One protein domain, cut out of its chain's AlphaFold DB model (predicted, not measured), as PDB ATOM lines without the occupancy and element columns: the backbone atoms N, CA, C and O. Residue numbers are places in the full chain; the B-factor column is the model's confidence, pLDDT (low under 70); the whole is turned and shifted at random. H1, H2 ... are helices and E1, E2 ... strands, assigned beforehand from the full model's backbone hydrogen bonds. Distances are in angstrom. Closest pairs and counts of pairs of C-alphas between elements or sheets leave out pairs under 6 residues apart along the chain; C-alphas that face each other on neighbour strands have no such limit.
ATOM      1  N   VAL A 551     172.196 179.448 208.219       94.00
ATOM      2  CA  VAL A 551     172.766 180.382 209.207       94.00
ATOM      3  C   VAL A 551     174.197 179.980 209.569       94.00
ATOM      4  O   VAL A 551     175.096 180.812 209.512       94.00
ATOM      5  N   GLN A 552     174.425 178.703 209.898       95.12
ATOM      6  CA  GLN A 552     175.764 178.178 210.199       95.12
ATOM      7  C   GLN A 552     176.709 178.307 209.003       95.12
ATOM      8  O   GLN A 552     177.888 178.588 209.185       95.12
ATOM      9  N   GLU A 553     176.191 178.133 207.790       93.19
ATOM     10  CA  GLU A 553     176.937 178.310 206.554       93.19
ATOM     11  C   GLU A 553     177.392 179.759 206.368       93.19
ATOM     12  O   GLU A 553     178.586 179.988 206.207       93.19
ATOM     13  N   ARG A 554     176.492 180.744 206.504       93.56
ATOM     14  CA  ARG A 554     176.867 182.168 206.434       93.56
ATOM     15  C   ARG A 554     177.879 182.572 207.508       93.56
ATOM     16  O   ARG A 554     178.777 183.362 207.231       93.56
ATOM     17  N   VAL A 555     177.760 182.020 208.719       95.50
ATOM     18  CA  VAL A 555     178.758 182.203 209.787       95.50
ATOM     19  C   VAL A 555     180.105 181.599 209.369       95.50
ATOM     20  O   VAL A 555     181.130 182.266 209.465       95.50
ATOM     21  N   TRP A 556     180.117 180.371 208.848       94.50
ATOM     22  CA  TRP A 556     181.333 179.696 208.392       94.50
ATOM     23  C   TRP A 556     182.014 180.404 207.208       94.50
ATOM     24  O   TRP A 556     183.236 180.531 207.198       94.50
ATOM     25  N   GLU A 557     181.254 180.915 206.239       92.19
ATOM     26  CA  GLU A 557     181.784 181.721 205.131       92.19
ATOM     27  C   GLU A 557     182.398 183.036 205.631       92.19
ATOM     28  O   GLU A 557     183.512 183.386 205.235       92.19
ATOM     29  N   ALA A 558     181.733 183.729 206.563       93.62
ATOM     30  CA  ALA A 558     182.287 184.925 207.196       93.62
ATOM     31  C   ALA A 558     183.617 184.624 207.913       93.62
ATOM     32  O   ALA A 558     184.586 185.362 207.728       93.62
ATOM     33  N   MET A 559     183.711 183.502 208.639       94.19
ATOM     34  CA  MET A 559     184.959 183.050 209.276       94.19
ATOM     35  C   MET A 559     186.095 182.762 208.280       94.19
ATOM     36  O   MET A 559     187.260 182.886 208.648       94.19
ATOM     37  N   GLN A 560     185.799 182.346 207.040       91.31
ATOM     38  CA  GLN A 560     186.844 182.107 206.032       91.31
ATOM     39  C   GLN A 560     187.394 183.401 205.423       91.31
ATOM     40  O   GLN A 560     188.549 183.432 204.997       91.31
ATOM     41  N   HIS A 561     186.590 184.466 205.389       91.12
ATOM     42  CA  HIS A 561     186.990 185.763 204.843       91.12
ATOM     43  C   HIS A 561     187.576 186.725 205.882       91.12
ATOM     44  O   HIS A 561     188.327 187.627 205.510       91.12
ATOM     45  N   GLU A 571     178.508 180.604 218.177       96.12
ATOM     46  CA  GLU A 571     177.938 180.287 216.860       96.12
ATOM     47  C   GLU A 571     179.014 179.833 215.863       96.12
ATOM     48  O   GLU A 571     178.857 178.803 215.206       96.12
ATOM     49  N   GLU A 572     180.150 180.533 215.813       95.62
ATOM     50  CA  GLU A 572     181.313 180.164 214.992       95.62
ATOM     51  C   GLU A 572     181.904 178.808 215.410       95.62
ATOM     52  O   GLU A 572     182.254 177.980 214.565       95.62
ATOM     53  N   ARG A 573     181.979 178.530 216.720       96.19
ATOM     54  CA  ARG A 573     182.414 177.220 217.234       96.19
ATOM     55  C   ARG A 573     181.415 176.109 216.896       96.19
ATOM     56  O   ARG A 573     181.846 175.001 216.561       96.19
ATOM     57  N   ALA A 574     180.113 176.385 216.933       96.00
ATOM     58  CA  ALA A 574     179.071 175.437 216.551       96.00
ATOM     59  C   ALA A 574     179.104 175.126 215.044       96.00
ATOM     60  O   ALA A 574     179.138 173.952 214.668       96.00
ATOM     61  N   ALA A 575     179.187 176.150 214.186       95.69
ATOM     62  CA  ALA A 575     179.324 175.998 212.737       95.69
ATOM     63  C   ALA A 575     180.594 175.213 212.365       95.69
ATOM     64  O   ALA A 575     180.521 174.210 211.654       95.69
ATOM     65  N   ALA A 576     181.749 175.572 212.940       95.44
ATOM     66  CA  ALA A 576     183.008 174.856 212.727       95.44
ATOM     67  C   ALA A 576     182.951 173.380 213.169       95.44
ATOM     68  O   ALA A 576     183.559 172.511 212.535       95.44
ATOM     69  N   THR A 577     182.227 173.079 214.250       96.81
ATOM     70  CA  THR A 577     182.034 171.704 214.736       96.81
ATOM     71  C   THR A 577     181.137 170.909 213.788       96.81
ATOM     72  O   THR A 577     181.503 169.798 213.397       96.81
ATOM     73  N   GLN A 578     180.020 171.496 213.343       96.25
ATOM     74  CA  GLN A 578     179.103 170.870 212.390       96.25
ATOM     75  C   GLN A 578     179.767 170.628 211.028       96.25
ATOM     76  O   GLN A 578     179.605 169.547 210.459       96.25
ATOM     77  N   GLN A 579     180.583 171.566 210.534       95.62
ATOM     78  CA  GLN A 579     181.324 171.378 209.286       95.62
ATOM     79  C   GLN A 579     182.332 170.229 209.391       95.62
ATOM     80  O   GLN A 579     182.381 169.366 208.515       95.62
ATOM     81  N   ARG A 580     183.102 170.152 210.487       96.50
ATOM     82  CA  ARG A 580     184.036 169.035 210.721       96.50
ATOM     83  C   ARG A 580     183.315 167.689 210.760       96.50
ATOM     84  O   ARG A 580     183.801 166.738 210.147       96.50
ATOM     85  N   TYR A 581     182.170 167.620 211.438       96.88
ATOM     86  CA  TYR A 581     181.334 166.422 211.485       96.88
ATOM     87  C   TYR A 581     180.825 166.035 210.086       96.88
ATOM     88  O   TYR A 581     181.044 164.902 209.654       96.88
ATOM     89  N   SER A 582     180.261 166.987 209.332       96.12
ATOM     90  CA  SER A 582     179.811 166.769 207.950       96.12
ATOM     91  C   SER A 582     180.938 166.244 207.055       96.12
ATOM     92  O   SER A 582     180.774 165.216 206.399       96.12
ATOM     93  N   CYS A 583     182.120 166.870 207.071       96.56
ATOM     94  CA  CYS A 583     183.256 166.422 206.262       96.56
ATOM     95  C   CYS A 583     183.756 165.019 206.648       96.56
ATOM     96  O   CYS A 583     184.133 164.248 205.770       96.56
ATOM     97  N   GLN A 584     183.778 164.657 207.937       97.25
ATOM     98  CA  GLN A 584     184.166 163.303 208.372       97.25
ATOM     99  C   GLN A 584     183.137 162.243 207.947       97.25
ATOM    100  O   GLN A 584     183.505 161.142 207.524       97.25
ATOM    101  N   TYR A 585     181.854 162.594 208.010       97.50
ATOM    102  CA  TYR A 585     180.750 161.748 207.575       97.50
ATOM    103  C   TYR A 585     180.795 161.504 206.058       97.50
ATOM    104  O   TYR A 585     180.821 160.359 205.608       97.50
ATOM    105  N   GLN A 586     180.930 162.573 205.266       97.62
ATOM    106  CA  GLN A 586     181.080 162.498 203.810       97.62
ATOM    107  C   GLN A 586     182.338 161.708 203.398       97.62
ATOM    108  O   GLN A 586     182.237 160.812 202.561       97.62
ATOM    109  N   LYS A 587     183.495 161.920 204.049       97.44
ATOM    110  CA  LYS A 587     184.715 161.103 203.843       97.44
ATOM    111  C   LYS A 587     184.481 159.614 204.072       97.44
ATOM    112  O   LYS A 587     184.986 158.790 203.313       97.44
ATOM    113  N   SER A 588     183.692 159.256 205.082       97.25
ATOM    114  CA  SER A 588     183.351 157.858 205.374       97.25
ATOM    115  C   SER A 588     182.481 157.238 204.272       97.25
ATOM    116  O   SER A 588     182.713 156.096 203.872       97.25
ATOM    117  N   ILE A 589     181.541 158.003 203.708       97.00
ATOM    118  CA  ILE A 589     180.741 157.583 202.546       97.00
ATOM    119  C   ILE A 589     181.626 157.434 201.304       97.00
ATOM    120  O   ILE A 589     181.586 156.391 200.648       97.00
ATOM    121  N   TYR A 590     182.486 158.414 201.009       97.94
ATOM    122  CA  TYR A 590     183.400 158.342 199.869       97.94
ATOM    123  C   TYR A 590     184.370 157.165 199.970       97.94
ATOM    124  O   TYR A 590     184.534 156.424 199.005       97.94
ATOM    125  N   LYS A 591     184.933 156.896 201.148       96.62
ATOM    126  CA  LYS A 591     185.780 155.720 201.382       96.62
ATOM    127  C   LYS A 591     185.047 154.392 201.140       96.62
ATOM    128  O   LYS A 591     185.671 153.416 200.724       96.62
ATOM    129  N   ASN A 592     183.734 154.338 201.370       95.75
ATOM    130  CA  ASN A 592     182.916 153.172 201.035       95.75
ATOM    131  C   ASN A 592     182.590 153.090 199.534       95.75
ATOM    132  O   ASN A 592     182.720 152.014 198.957       95.75
ATOM    133  N   LEU A 593     182.277 154.209 198.870       96.56
ATOM    134  CA  LEU A 593     182.108 154.263 197.410       96.56
ATOM    135  C   LEU A 593     183.406 153.918 196.649       96.56
ATOM    136  O   LEU A 593     183.365 153.263 195.610       96.56
ATOM    137  N   ALA A 594     184.571 154.278 197.188       96.75
ATOM    138  CA  ALA A 594     185.879 153.971 196.609       96.75
ATOM    139  C   ALA A 594     186.188 152.461 196.521       96.75
ATOM    140  O   ALA A 594     187.080 152.063 195.769       96.75
ATOM    141  N   LYS A 595     185.441 151.608 197.242       96.38
ATOM    142  CA  LYS A 595     185.543 150.140 197.153       96.38
ATOM    143  C   LYS A 595     185.094 149.599 195.787       96.38
ATOM    144  O   LYS A 595     185.564 148.540 195.376       96.38
ATOM    145  N   TYR A 596     184.230 150.315 195.064       97.25
ATOM    146  CA  TYR A 596     183.717 149.912 193.749       97.25
ATOM    147  C   TYR A 596     184.692 150.292 192.628       97.25
ATOM    148  O   TYR A 596     184.391 151.083 191.734       97.25
ATOM    149  N   VAL A 597     185.891 149.705 192.670       97.62
ATOM    150  CA  VAL A 597     187.011 150.012 191.760       97.62
ATOM    151  C   VAL A 597     186.696 149.801 190.274       97.62
ATOM    152  O   VAL A 597     187.422 150.311 189.427       97.62
ATOM    153  N   HIS A 598     185.629 149.063 189.948       98.25
ATOM    154  CA  HIS A 598     185.190 148.769 188.582       98.25
ATOM    155  C   HIS A 598     184.145 149.745 188.013       98.25
ATOM    156  O   HIS A 598     183.776 149.590 186.845       98.25
ATOM    157  N   LEU A 599     183.694 150.750 188.778       98.50
ATOM    158  CA  LEU A 599     182.725 151.738 188.298       98.50
ATOM    159  C   LEU A 599     183.239 152.494 187.065       98.50
ATOM    160  O   LEU A 599     184.326 153.069 187.056       98.50
ATOM    161  N   ARG A 600     182.391 152.508 186.035       98.25
ATOM    162  CA  ARG A 600     182.513 153.257 184.778       98.25
ATOM    163  C   ARG A 600     181.444 154.331 184.650       98.25
ATOM    164  O   ARG A 600     181.707 155.383 184.075       98.25
ATOM    165  N   HIS A 601     180.257 154.077 185.192       98.06
ATOM    166  CA  HIS A 601     179.158 155.030 185.265       98.06
ATOM    167  C   HIS A 601     178.714 155.170 186.720       98.06
ATOM    168  O   HIS A 601     178.272 154.192 187.317       98.06
ATOM    169  N   LEU A 602     178.806 156.377 187.269       97.56
ATOM    170  CA  LEU A 602     178.272 156.716 188.583       97.56
ATOM    171  C   LEU A 602     177.368 157.938 188.437       97.56
ATOM    172  O   LEU A 602     177.836 159.012 188.071       97.56
ATOM    173  N   ASN A 603     176.082 157.795 188.727       96.62
ATOM    174  CA  ASN A 603     175.157 158.917 188.802       96.62
ATOM    175  C   ASN A 603     174.696 159.075 190.248       96.62
ATOM    176  O   ASN A 603     174.065 158.167 190.777       96.62
ATOM    177  N   LEU A 604     175.028 160.213 190.856       95.44
ATOM    178  CA  LEU A 604     174.702 160.569 192.238       95.44
ATOM    179  C   LEU A 604     173.456 161.470 192.346       95.44
ATOM    180  O   LEU A 604     172.917 161.636 193.436       95.44
ATOM    181  N   GLY A 605     173.017 162.089 191.242       83.19
ATOM    182  CA  GLY A 605     171.961 163.113 191.248       83.19
ATOM    183  C   GLY A 605     170.523 162.597 191.128       83.19
ATOM    184  O   GLY A 605     169.568 163.342 191.336       83.19
ATOM    185  N   GLY A 606     170.346 161.314 190.806       75.31
ATOM    186  CA  GLY A 606     169.060 160.785 190.351       75.31
ATOM    187  C   GLY A 606     168.751 161.166 188.893       75.31
ATOM    188  O   GLY A 606     169.436 161.971 188.265       75.31
ATOM    189  N   LEU A 607     167.737 160.527 188.306       70.44
ATOM    190  CA  LEU A 607     167.409 160.635 186.871       70.44
ATOM    191  C   LEU A 607     166.136 161.463 186.590       70.44
ATOM    192  O   LEU A 607     165.593 161.402 185.481       70.44
ATOM    193  N   ASP A 608     165.642 162.209 187.581       67.44
ATOM    194  CA  ASP A 608     164.292 162.800 187.576       67.44
ATOM    195  C   ASP A 608     164.217 164.204 186.945       67.44
ATOM    196  O   ASP A 608     163.168 164.589 186.434       67.44
ATOM    197  N   SER A 609     165.314 164.967 186.927       54.56
ATOM    198  CA  SER A 609     165.281 166.422 186.689       54.56
ATOM    199  C   SER A 609     165.133 166.885 185.230       54.56
ATOM    200  O   SER A 609     164.802 168.045 185.005       54.56
ATOM    201  N   ALA A 624     168.300 169.154 196.523       75.06
ATOM    202  CA  ALA A 624     168.190 168.524 197.837       75.06
ATOM    203  C   ALA A 624     169.352 169.019 198.728       75.06
ATOM    204  O   ALA A 624     170.503 168.776 198.358       75.06
ATOM    205  N   PRO A 625     169.098 169.696 199.868       79.06
ATOM    206  CA  PRO A 625     170.177 170.246 200.694       79.06
ATOM    207  C   PRO A 625     171.039 169.138 201.315       79.06
ATOM    208  O   PRO A 625     172.267 169.245 201.338       79.06
ATOM    209  N   ASP A 626     170.403 168.036 201.727       89.50
ATOM    210  CA  ASP A 626     170.994 166.916 202.474       89.50
ATOM    211  C   ASP A 626     171.718 165.891 201.581       89.50
ATOM    212  O   ASP A 626     171.625 164.678 201.800       89.50
ATOM    213  N   CYS A 627     172.411 166.371 200.545       93.00
ATOM    214  CA  CYS A 627     173.168 165.556 199.597       93.00
ATOM    215  C   CYS A 627     174.691 165.655 199.811       93.00
ATOM    216  O   CYS A 627     175.179 166.414 200.648       93.00
ATOM    217  N   LEU A 628     175.455 164.877 199.038       95.62
ATOM    218  CA  LEU A 628     176.919 164.944 199.034       95.62
ATOM    219  C   LEU A 628     177.446 166.209 198.336       95.62
ATOM    220  O   LEU A 628     177.001 166.555 197.241       95.62
ATOM    221  N   GLU A 629     178.467 166.829 198.929       95.06
ATOM    222  CA  GLU A 629     179.316 167.844 198.301       95.06
ATOM    223  C   GLU A 629     180.468 167.158 197.580       95.06
ATOM    224  O   GLU A 629     181.215 166.400 198.198       95.06
ATOM    225  N   LEU A 630     180.685 167.456 196.306       96.38
ATOM    226  CA  LEU A 630     181.758 166.874 195.500       96.38
ATOM    227  C   LEU A 630     183.021 167.752 195.542       96.38
ATOM    228  O   LEU A 630     183.558 168.115 194.502       96.38
ATOM    229  N   THR A 631     183.495 168.110 196.739       96.69
ATOM    230  CA  THR A 631     184.695 168.944 196.928       96.69
ATOM    231  C   THR A 631     185.855 168.154 197.535       96.69
ATOM    232  O   THR A 631     185.677 167.156 198.238       96.69
ATOM    233  N   LEU A 632     187.089 168.596 197.294       97.50
ATOM    234  CA  LEU A 632     188.272 168.009 197.932       97.50
ATOM    235  C   LEU A 632     188.229 168.141 199.467       97.50
ATOM    236  O   LEU A 632     188.690 167.247 200.177       97.50
ATOM    237  N   GLU A 633     187.613 169.206 199.984       95.88
ATOM    238  CA  GLU A 633     187.418 169.444 201.422       95.88
ATOM    239  C   GLU A 633     186.517 168.372 202.067       95.88
ATOM    240  O   GLU A 633     186.886 167.787 203.096       95.88
ATOM    241  N   SER A 634     185.382 168.055 201.424       96.38
ATOM    242  CA  SER A 634     184.404 167.056 201.885       96.38
ATOM    243  C   SER A 634     184.861 165.604 201.703       96.38
ATOM    244  O   SER A 634     184.246 164.702 202.271       96.38
ATOM    245  N   GLY A 635     185.952 165.362 200.965       97.50
ATOM    246  CA  GLY A 635     186.545 164.034 200.792       97.50
ATOM    247  C   GLY A 635     186.486 163.441 199.389       97.50
ATOM    248  O   GLY A 635     186.730 162.243 199.257       97.50
ATOM    249  N   LEU A 636     186.225 164.236 198.344       97.81
ATOM    250  CA  LEU A 636     186.258 163.774 196.947       97.81
ATOM    251  C   LEU A 636     187.526 162.961 196.610       97.81
ATOM    252  O   LEU A 636     187.459 161.991 195.855       97.81
ATOM    253  N   SER A 637     188.667 163.313 197.214       97.75
ATOM    254  CA  SER A 637     189.955 162.637 197.025       97.75
ATOM    255  C   SER A 637     189.951 161.142 197.362       97.75
ATOM    256  O   SER A 637     190.725 160.390 196.774       97.75
ATOM    257  N   GLU A 638     189.076 160.685 198.265       98.00
ATOM    258  CA  GLU A 638     188.959 159.262 198.622       98.00
ATOM    259  C   GLU A 638     188.513 158.409 197.416       98.00
ATOM    260  O   GLU A 638     188.877 157.239 197.304       98.00
ATOM    261  N   LEU A 639     187.796 159.002 196.449       97.94
ATOM    262  CA  LEU A 639     187.342 158.330 195.227       97.94
ATOM    263  C   LEU A 639     188.451 158.133 194.162       97.94
ATOM    264  O   LEU A 639     188.178 157.618 193.073       97.94
ATOM    265  N   ALA A 640     189.714 158.475 194.451       97.31
ATOM    266  CA  ALA A 640     190.859 158.256 193.549       97.31
ATOM    267  C   ALA A 640     191.040 156.786 193.107       97.31
ATOM    268  O   ALA A 640     191.657 156.505 192.078       97.31
ATOM    269  N   GLY A 641     190.510 155.832 193.882       96.31
ATOM    270  CA  GLY A 641     190.536 154.403 193.555       96.31
ATOM    271  C   GLY A 641     189.702 154.014 192.327       96.31
ATOM    272  O   GLY A 641     189.983 152.985 191.710       96.31
ATOM    273  N   ILE A 642     188.721 154.833 191.926       97.88
ATOM    274  CA  ILE A 642     187.772 154.524 190.844       97.88
ATOM    275  C   ILE A 642     188.366 154.881 189.468       97.88
ATOM    276  O   ILE A 642     187.899 155.752 188.737       97.88
ATOM    277  N   ARG A 643     189.445 154.186 189.100       96.75
ATOM    278  CA  ARG A 643     190.282 154.488 187.920       96.75
ATOM    279  C   ARG A 643     189.607 154.266 186.563       96.75
ATOM    280  O   ARG A 643     190.186 154.626 185.544       96.75
ATOM    281  N   PHE A 644     188.425 153.655 186.531       97.56
ATOM    282  CA  PHE A 644     187.677 153.389 185.299       97.56
ATOM    283  C   PHE A 644     186.475 154.317 185.098       97.56
ATOM    284  O   PHE A 644     185.721 154.093 184.155       97.56
ATOM    285  N   LEU A 645     186.288 155.345 185.937       98.06
ATOM    286  CA  LEU A 645     185.113 156.215 185.870       98.06
ATOM    287  C   LEU A 645     185.096 157.042 184.571       98.06
ATOM    288  O   LEU A 645     185.843 158.004 184.414       98.06
ATOM    289  N   GLU A 646     184.215 156.668 183.643       97.00
ATOM    290  CA  GLU A 646     184.046 157.324 182.342       97.00
ATOM    291  C   GLU A 646     182.883 158.323 182.338       97.00
ATOM    292  O   GLU A 646     182.837 159.229 181.507       97.00
ATOM    293  N   THR A 647     181.893 158.156 183.215       96.19
ATOM    294  CA  THR A 647     180.734 159.049 183.297       96.19
ATOM    295  C   THR A 647     180.322 159.317 184.734       96.19
ATOM    296  O   THR A 647     180.019 158.381 185.474       96.19
ATOM    297  N   LEU A 648     180.228 160.602 185.076       96.62
ATOM    298  CA  LEU A 648     179.685 161.090 186.340       96.62
ATOM    299  C   LEU A 648     178.337 161.800 186.103       96.62
ATOM    300  O   LEU A 648     178.174 162.536 185.127       96.62
ATOM    301  N   GLY A 649     177.351 161.574 186.965       95.25
ATOM    302  CA  GLY A 649     176.077 162.299 186.986       95.25
ATOM    303  C   GLY A 649     175.886 163.035 188.309       95.25
ATOM    304  O   GLY A 649     175.995 162.419 189.366       95.25
ATOM    305  N   VAL A 650     175.620 164.343 188.250       94.56
ATOM    306  CA  VAL A 650     175.506 165.238 189.423       94.56
ATOM    307  C   VAL A 650     174.234 166.098 189.421       94.56
ATOM    308  O   VAL A 650     174.077 166.977 190.263       94.56
ATOM    309  N   GLY A 651     173.331 165.892 188.459       89.56
ATOM    310  CA  GLY A 651     172.188 166.783 188.240       89.56
ATOM    311  C   GLY A 651     171.188 166.729 189.391       89.56
ATOM    312  O   GLY A 651     170.737 165.649 189.742       89.56
ATOM    313  N   GLY A 652     170.824 167.881 189.957       86.06
ATOM    314  CA  GLY A 652     169.946 167.963 191.136       86.06
ATOM    315  C   GLY A 652     170.670 167.888 192.488       86.06
ATOM    316  O   GLY A 652     170.018 168.004 193.526       86.06
ATOM    317  N   LEU A 653     172.001 167.742 192.500       90.06
ATOM    318  CA  LEU A 653     172.820 167.888 193.707       90.06
ATOM    319  C   LEU A 653     173.225 169.344 193.936       90.06
ATOM    320  O   LEU A 653     173.653 170.023 193.001       90.06
ATOM    321  N   SER A 654     173.252 169.768 195.200       89.44
ATOM    322  CA  SER A 654     174.041 170.928 195.636       89.44
ATOM    323  C   SER A 654     175.530 170.539 195.673       89.44
ATOM    324  O   SER A 654     176.134 170.359 196.726       89.44
ATOM    325  N   HIS A 655     176.125 170.311 194.497       89.50
ATOM    326  CA  HIS A 655     177.417 169.625 194.385       89.50
ATOM    327  C   HIS A 655     178.628 170.437 194.867       89.50
ATOM    328  O   HIS A 655     179.672 169.843 195.125       89.50
ATOM    329  N   ARG A 656     178.528 171.773 194.925       90.69
ATOM    330  CA  ARG A 656     179.558 172.739 195.388       90.69
ATOM    331  C   ARG A 656     180.965 172.666 194.766       90.69
ATOM    332  O   ARG A 656     181.832 173.436 195.159       90.69
ATOM    333  N   MET A 657     181.174 171.790 193.780       92.62
ATOM    334  CA  MET A 657     182.406 171.678 192.987       92.62
ATOM    335  C   MET A 657     182.962 173.038 192.553       92.62
ATOM    336  O   MET A 657     182.299 173.783 191.831       92.62
ATOM    337  N   ARG A 658     184.214 173.300 192.925       90.12
ATOM    338  CA  ARG A 658     185.039 174.405 192.433       90.12
ATOM    339  C   ARG A 658     185.881 173.935 191.238       90.12
ATOM    340  O   ARG A 658     186.037 172.738 190.980       90.12
ATOM    341  N   THR A 659     186.518 174.877 190.540       86.25
ATOM    342  CA  THR A 659     187.454 174.601 189.428       86.25
ATOM    343  C   THR A 659     188.551 173.593 189.798       86.25
ATOM    344  O   THR A 659     188.903 172.738 188.987       86.25
ATOM    345  N   THR A 660     189.071 173.662 191.027       91.44
ATOM    346  CA  THR A 660     190.103 172.750 191.548       91.44
ATOM    347  C   THR A 660     189.617 171.309 191.668       91.44
ATOM    348  O   THR A 660     190.373 170.388 191.368       91.44
ATOM    349  N   ASP A 661     188.357 171.109 192.057       94.56
ATOM    350  CA  ASP A 661     187.764 169.781 192.217       94.56
ATOM    351  C   ASP A 661     187.596 169.114 190.845       94.56
ATOM    352  O   ASP A 661     188.031 167.984 190.635       94.56
ATOM    353  N   LEU A 662     187.066 169.854 189.866       89.81
ATOM    354  CA  LEU A 662     186.901 169.380 188.486       89.81
ATOM    355  C   LEU A 662     188.244 169.118 187.787       89.81
ATOM    356  O   LEU A 662     188.377 168.134 187.052       89.81
ATOM    357  N   GLN A 663     189.261 169.949 188.038       87.94
ATOM    358  CA  GLN A 663     190.624 169.693 187.570       87.94
ATOM    359  C   GLN A 663     191.180 168.398 188.175       87.94
ATOM    360  O   GLN A 663     191.740 167.579 187.445       87.94
ATOM    361  N   TRP A 664     190.993 168.185 189.481       95.12
ATOM    362  CA  TRP A 664     191.410 166.959 190.155       95.12
ATOM    363  C   TRP A 664     190.706 165.722 189.575       95.12
ATOM    364  O   TRP A 664     191.381 164.738 189.270       95.12
ATOM    365  N   MET A 665     189.391 165.790 189.320       95.50
ATOM    366  CA  MET A 665     188.632 164.702 188.683       95.50
ATOM    367  C   MET A 665     189.227 164.321 187.319       95.50
ATOM    368  O   MET A 665     189.462 163.146 187.051       95.50
ATOM    369  N   CYS A 666     189.529 165.312 186.472       89.94
ATOM    370  CA  CYS A 666     190.103 165.080 185.140       89.94
ATOM    371  C   CYS A 666     191.532 164.507 185.175       89.94
ATOM    372  O   CYS A 666     191.965 163.891 184.205       89.94
ATOM    373  N   GLN A 667     192.276 164.721 186.264       92.94
ATOM    374  CA  GLN A 667     193.619 164.160 186.452       92.94
ATOM    375  C   GLN A 667     193.592 162.698 186.923       92.94
ATOM    376  O   GLN A 667     194.517 161.949 186.614       92.94
ATOM    377  N   HIS A 668     192.558 162.291 187.668       96.06
ATOM    378  CA  HIS A 668     192.494 160.974 188.315       96.06
ATOM    379  C   HIS A 668     191.576 159.972 187.602       96.06
ATOM    380  O   HIS A 668     191.735 158.764 187.798       96.06
ATOM    381  N   TRP A 669     190.646 160.440 186.763       97.00
ATOM    382  CA  TRP A 669     189.650 159.600 186.096       97.00
ATOM    383  C   TRP A 669     189.615 159.804 184.571       97.00
ATOM    384  O   TRP A 669     189.735 160.936 184.098       97.00
ATOM    385  N   PRO A 670     189.365 158.744 183.781       94.44
ATOM    386  CA  PRO A 670     189.217 158.812 182.326       94.44
ATOM    387  C   PRO A 670     187.818 159.318 181.919       94.44
ATOM    388  O   PRO A 670     187.121 158.682 181.123       94.44
ATOM    389  N   LEU A 671     187.382 160.448 182.487       92.75
ATOM    390  CA  LEU A 671     186.048 160.999 182.252       92.75
ATOM    391  C   LEU A 671     185.827 161.311 180.765       92.75
ATOM    392  O   LEU A 671     186.569 162.069 180.147       92.75
ATOM    393  N   LYS A 672     184.739 160.766 180.219       91.38
ATOM    394  CA  LYS A 672     184.189 161.039 178.881       91.38
ATOM    395  C   LYS A 672     182.916 161.882 178.940       91.38
ATOM    396  O   LYS A 672     182.518 162.457 177.930       91.38
ATOM    397  N   LYS A 673     182.252 161.955 180.102       91.31
ATOM    398  CA  LYS A 673     181.028 162.745 180.283       91.31
ATOM    399  C   LYS A 673     180.786 163.127 181.745       91.31
ATOM    400  O   LYS A 673     180.885 162.280 182.629       91.31
ATOM    401  N   VAL A 674     180.366 164.368 181.984       91.81
ATOM    402  CA  VAL A 674     179.741 164.786 183.248       91.81
ATOM    403  C   VAL A 674     178.348 165.327 182.923       91.81
ATOM    404  O   VAL A 674     178.222 166.234 182.105       91.81
ATOM    405  N   ASN A 675     177.303 164.728 183.497       91.12
ATOM    406  CA  ASN A 675     175.901 165.133 183.316       91.12
ATOM    407  C   ASN A 675     175.433 165.912 184.546       91.12
ATOM    408  O   ASN A 675     175.797 165.535 185.659       91.12
ATOM    409  N   GLY A 676     174.568 166.911 184.384       87.69
ATOM    410  CA  GLY A 676     174.021 167.688 185.500       87.69
ATOM    411  C   GLY A 676     174.723 169.020 185.765       87.69
ATOM    412  O   GLY A 676     174.302 169.748 186.655       87.69
ATOM    413  N   LEU A 677     175.759 169.354 184.989       86.38
ATOM    414  CA  LEU A 677     176.413 170.670 185.021       86.38
ATOM    415  C   LEU A 677     175.622 171.739 184.243       86.38
ATOM    416  O   LEU A 677     176.030 172.896 184.203       86.38
ATOM    417  N   GLU A 678     174.512 171.380 183.592       77.00
ATOM    418  CA  GLU A 678     173.735 172.295 182.753       77.00
ATOM    419  C   GLU A 678     173.139 173.467 183.553       77.00
ATOM    420  O   GLU A 678     173.037 174.569 183.015       77.00
ATOM    421  N   TYR A 679     172.834 173.277 184.844       69.69
ATOM    422  CA  TYR A 679     172.360 174.347 185.737       69.69
ATOM    423  C   TYR A 679     173.381 175.493 185.872       69.69
ATOM    424  O   TYR A 679     172.994 176.659 185.912       69.69
ATOM    425  N   LEU A 680     174.689 175.199 185.827       68.38
ATOM    426  CA  LEU A 680     175.744 176.222 185.879       68.38
ATOM    427  C   LEU A 680     175.735 177.165 184.662       68.38
ATOM    428  O   LEU A 680     176.300 178.252 184.736       68.38
ATOM    429  N   ARG A 681     175.092 176.775 183.550       67.25
ATOM    430  CA  ARG A 681     174.856 177.663 182.396       67.25
ATOM    431  C   ARG A 681     173.581 178.494 182.525       67.25
ATOM    432  O   ARG A 681     173.446 179.486 181.822       67.25
ATOM    433  N   ALA A 682     172.633 178.063 183.357       66.19
ATOM    434  CA  ALA A 682     171.364 178.758 183.557       66.19
ATOM    435  C   ALA A 682     171.482 179.908 184.573       66.19
ATOM    436  O   ALA A 682     170.684 180.841 184.522       66.19
ATOM    437  N   ASN A 683     172.474 179.863 185.469       65.62
ATOM    438  CA  ASN A 683     172.768 180.951 186.399       65.62
ATOM    439  C   ASN A 683     173.784 181.942 185.783       65.62
ATOM    440  O   ASN A 683     174.960 181.592 185.641       65.62
ATOM    441  N   PRO A 684     173.385 183.189 185.453       58.53
ATOM    442  CA  PRO A 684     174.260 184.153 184.780       58.53
ATOM    443  C   PRO A 684     175.459 184.601 185.632       58.53
ATOM    444  O   PRO A 684     176.473 185.012 185.074       58.53
ATOM    445  N   HIS A 685     175.395 184.481 186.965       58.62
ATOM    446  CA  HIS A 685     176.542 184.767 187.836       58.62
ATOM    447  C   HIS A 685     177.600 183.654 187.804       58.62
ATOM    448  O   HIS A 685     178.779 183.927 188.014       58.62
ATOM    449  N   SER A 686     177.202 182.415 187.498       58.28
ATOM    450  CA  SER A 686     178.103 181.259 187.376       58.28
ATOM    451  C   SER A 686     178.660 181.077 185.961       58.28
ATOM    452  O   SER A 686     179.655 180.378 185.774       58.28
ATOM    453  N   GLN A 687     178.030 181.689 184.954       52.97
ATOM    454  CA  GLN A 687     178.253 181.372 183.541       52.97
ATOM    455  C   GLN A 687     179.694 181.639 183.063       52.97
ATOM    456  O   GLN A 687     180.252 180.818 182.336       52.97
ATOM    457  N   LEU A 688     180.327 182.731 183.514       55.47
ATOM    458  CA  LEU A 688     181.711 183.079 183.147       55.47
ATOM    459  C   LEU A 688     182.740 182.049 183.643       55.47
ATOM    460  O   LEU A 688     183.691 181.732 182.927       55.47
ATOM    461  N   GLU A 689     182.545 181.494 184.842       58.94
ATOM    462  CA  GLU A 689     183.384 180.401 185.338       58.94
ATOM    463  C   GLU A 689     183.008 179.079 184.662       58.94
ATOM    464  O   GLU A 689     183.883 178.347 184.201       58.94
ATOM    465  N   ALA A 690     181.710 178.792 184.531       57.72
ATOM    466  CA  ALA A 690     181.199 177.539 183.985       57.72
ATOM    467  C   ALA A 690     181.609 177.294 182.525       57.72
ATOM    468  O   ALA A 690     181.956 176.164 182.181       57.72
ATOM    469  N   GLU A 691     181.602 178.316 181.665       58.81
ATOM    470  CA  GLU A 691     182.051 178.192 180.270       58.81
ATOM    471  C   GLU A 691     183.564 177.939 180.193       58.81
ATOM    472  O   GLU A 691     183.995 176.982 179.544       58.81
ATOM    473  N   GLY A 692     184.366 178.695 180.952       63.31
ATOM    474  CA  GLY A 692     185.813 178.483 181.047       63.31
ATOM    475  C   GLY A 692     186.191 177.107 181.611       63.31
ATOM    476  O   GLY A 692     187.136 176.477 181.132       63.31
ATOM    477  N   ILE A 693     185.435 176.609 182.593       63.38
ATOM    478  CA  ILE A 693     185.574 175.264 183.163       63.38
ATOM    479  C   ILE A 693     185.183 174.200 182.136       63.38
ATOM    480  O   ILE A 693     185.965 173.286 181.889       63.38
ATOM    481  N   LEU A 694     184.002 174.299 181.517       64.75
ATOM    482  CA  LEU A 694     183.494 173.288 180.586       64.75
ATOM    483  C   LEU A 694     184.375 173.152 179.347       64.75
ATOM    484  O   LEU A 694     184.603 172.030 178.897       64.75
ATOM    485  N   ASP A 695     184.898 174.252 178.812       68.62
ATOM    486  CA  ASP A 695     185.798 174.190 177.664       68.62
ATOM    487  C   ASP A 695     187.193 173.694 178.059       68.62
ATOM    488  O   ASP A 695     187.752 172.866 177.341       68.62
ATOM    489  N   ARG A 696     187.720 174.047 179.242       64.19
ATOM    490  CA  ARG A 696     188.950 173.420 179.770       64.19
ATOM    491  C   ARG A 696     188.782 171.929 180.045       64.19
ATOM    492  O   ARG A 696     189.706 171.170 179.769       64.19
ATOM    493  N   VAL A 697     187.623 171.495 180.538       64.69
ATOM    494  CA  VAL A 697     187.296 170.080 180.758       64.69
ATOM    495  C   VAL A 697     187.205 169.352 179.415       64.69
ATOM    496  O   VAL A 697     187.924 168.376 179.235       64.69
ATOM    497  N   LYS A 698     186.462 169.866 178.420       70.00
ATOM    498  CA  LYS A 698     186.449 169.302 177.050       70.00
ATOM    499  C   LYS A 698     187.851 169.219 176.439       70.00
ATOM    500  O   LYS A 698     188.199 168.189 175.876       70.00
ATOM    501  N   ILE A 699     188.652 170.282 176.553       62.84
ATOM    502  CA  ILE A 699     190.026 170.328 176.035       62.84
ATOM    503  C   ILE A 699     190.905 169.307 176.767       62.84
ATOM    504  O   ILE A 699     191.629 168.564 176.115       62.84
ATOM    505  N   SER A 700     190.806 169.201 178.093       60.72
ATOM    506  CA  SER A 700     191.531 168.204 178.894       60.72
ATOM    507  C   SER A 700     191.128 166.770 178.533       60.72
ATOM    508  O   SER A 700     191.986 165.903 178.390       60.72
ATOM    509  N   MET A 701     189.838 166.521 178.293       64.56
ATOM    510  CA  MET A 701     189.320 165.226 177.839       64.56
ATOM    511  C   MET A 701     189.822 164.885 176.429       64.56
ATOM    512  O   MET A 701     190.324 163.783 176.220       64.56
ATOM    513  N   MET A 702     189.783 165.838 175.489       58.62
ATOM    514  CA  MET A 702     190.360 165.683 174.146       58.62
ATOM    515  C   MET A 702     191.873 165.431 174.196       58.62
ATOM    516  O   MET A 702     192.371 164.555 173.493       58.62
ATOM    517  N   ILE A 703     192.612 166.149 175.046       56.50
ATOM    518  CA  ILE A 703     194.051 165.936 175.248       56.50
ATOM    519  C   ILE A 703     194.303 164.547 175.843       56.50
ATOM    520  O   ILE A 703     195.161 163.833 175.334       56.50
ATOM    521  N   SER A 704     193.532 164.126 176.850       57.28
ATOM    522  CA  SER A 704     193.629 162.795 177.461       57.28
ATOM    523  C   SER A 704     193.363 161.678 176.442       57.28
ATOM    524  O   SER A 704     194.099 160.690 176.389       57.28
ATOM    525  N   GLU A 705     192.374 161.859 175.563       53.78
ATOM    526  CA  GLU A 705     192.066 160.946 174.459       53.78
ATOM    527  C   GLU A 705     193.205 160.899 173.419       53.78
ATOM    528  O   GLU A 705     193.627 159.817 173.003       53.78
ATOM    529  N   MET A 706     193.799 162.046 173.069       45.62
ATOM    530  CA  MET A 706     194.980 162.114 172.195       45.62
ATOM    531  C   MET A 706     196.228 161.473 172.830       45.62
ATOM    532  O   MET A 706     196.953 160.741 172.154       45.62
ATOM    533  N   THR A 707     196.483 161.680 174.126       52.56
ATOM    534  CA  THR A 707     197.649 161.097 174.813       52.56
ATOM    535  C   THR A 707     197.512 159.593 175.036       52.56
ATOM    536  O   THR A 707     198.493 158.870 174.864       52.56
ATOM    537  N   ASN A 708     196.307 159.095 175.339       52.97
ATOM    538  CA  ASN A 708     196.056 157.658 175.496       52.97
ATOM    539  C   ASN A 708     196.145 156.886 174.170       52.97
ATOM    540  O   ASN A 708     196.507 155.709 174.165       52.97
ATOM    541  N   ASN A 709     195.867 157.540 173.039       47.44
ATOM    542  CA  ASN A 709     196.094 156.949 171.720       47.44
ATOM    543  C   ASN A 709     197.590 156.891 171.353       47.44
ATOM    544  O   ASN A 709     198.019 155.935 170.711       47.44
ATOM    545  N   ASN A 710     198.402 157.846 171.824       44.03
ATOM    546  CA  ASN A 710     199.851 157.862 171.587       44.03
ATOM    547  C   ASN A 710     200.655 156.942 172.529       44.03
ATOM    548  O   ASN A 710     201.760 156.534 172.175       44.03
TER     549      ASN A 710
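AT A GLANCE: This is residues 551 to 561, 571 to 609 and 624 to 710 of the 719 residues of the protein "F-box domain-containing protein" of Linnemannia elongata AG-77 (UniProt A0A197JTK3). A chain wound in stacked turns, a short solenoid: strands E1, E2 and E3 make a small parallel sheet along one side, and helices H2, H3, H4 and H6 run side by side in a row along the other. H1 crosses one end of the long H2. The printed part has 137 residues, in chain order H1 H2 E1 H3 E2 H4 E3 H5 H6, mostly helix. It is compact, radius of gyration of the C-alphas 16.0 A, spanning 55 by 37 by 31 A.

HOW THE PARTS SIT: In the sheet, E2 (residues 647 to 649) is parallel to edge strands E1 (601 to 603), with N 602 to O 647 at 3.0 A, and E3 (673 to 675), with N 675 to O 648 at 2.9 A. E2, H4 (659 to 668) and E3 form a strand-helix-strand unit, parallel neighbour strands with a helix between, its crossover right-handed. H6 (687 to 710) only grazes the sheet with residues 694 to 701. H6 touches H4 at a shallow tilt of 14 degrees, closest C-alphas Ile 693 and Thr 659, 6.6 A. H3 (636 to 641) is close to but not clearly touching H4, C-alphas 640 and 668 at 6.1 A. H3 touches H2 (571 to 593), C-alphas 638 and 591 at 5.5 A. H1 (551 to 561) touches H2 about perpendicular, 85 degrees, C-alphas 552 and 575 at 4.9 A. H5 (679 to 682) touches H6 only at the corner, C-alphas 681 and 687 at 5.2 A. Every O i to N i+4 pair is within hydrogen-bond range in H1, H2 and H4; H6 has 19 of 20, H3 0 of 2 but 2 of 3 O i to N i+3.

IN THESE COORDINATES: H2 is 32.8 A long, from (177.938, 180.287, 216.860); H6 is 34.1 A, ending at (199.851, 157.862, 171.587).

THE WHOLE: C-alphas 571 and 710 are farthest apart, 55.1 A. Cuts leave gaps of 16.0 A between C-alphas 561 and 571 and 11.7 A between 609 and 624. Residues 608 to 609, 679 to 697 and 699 to 710 are under pLDDT 70.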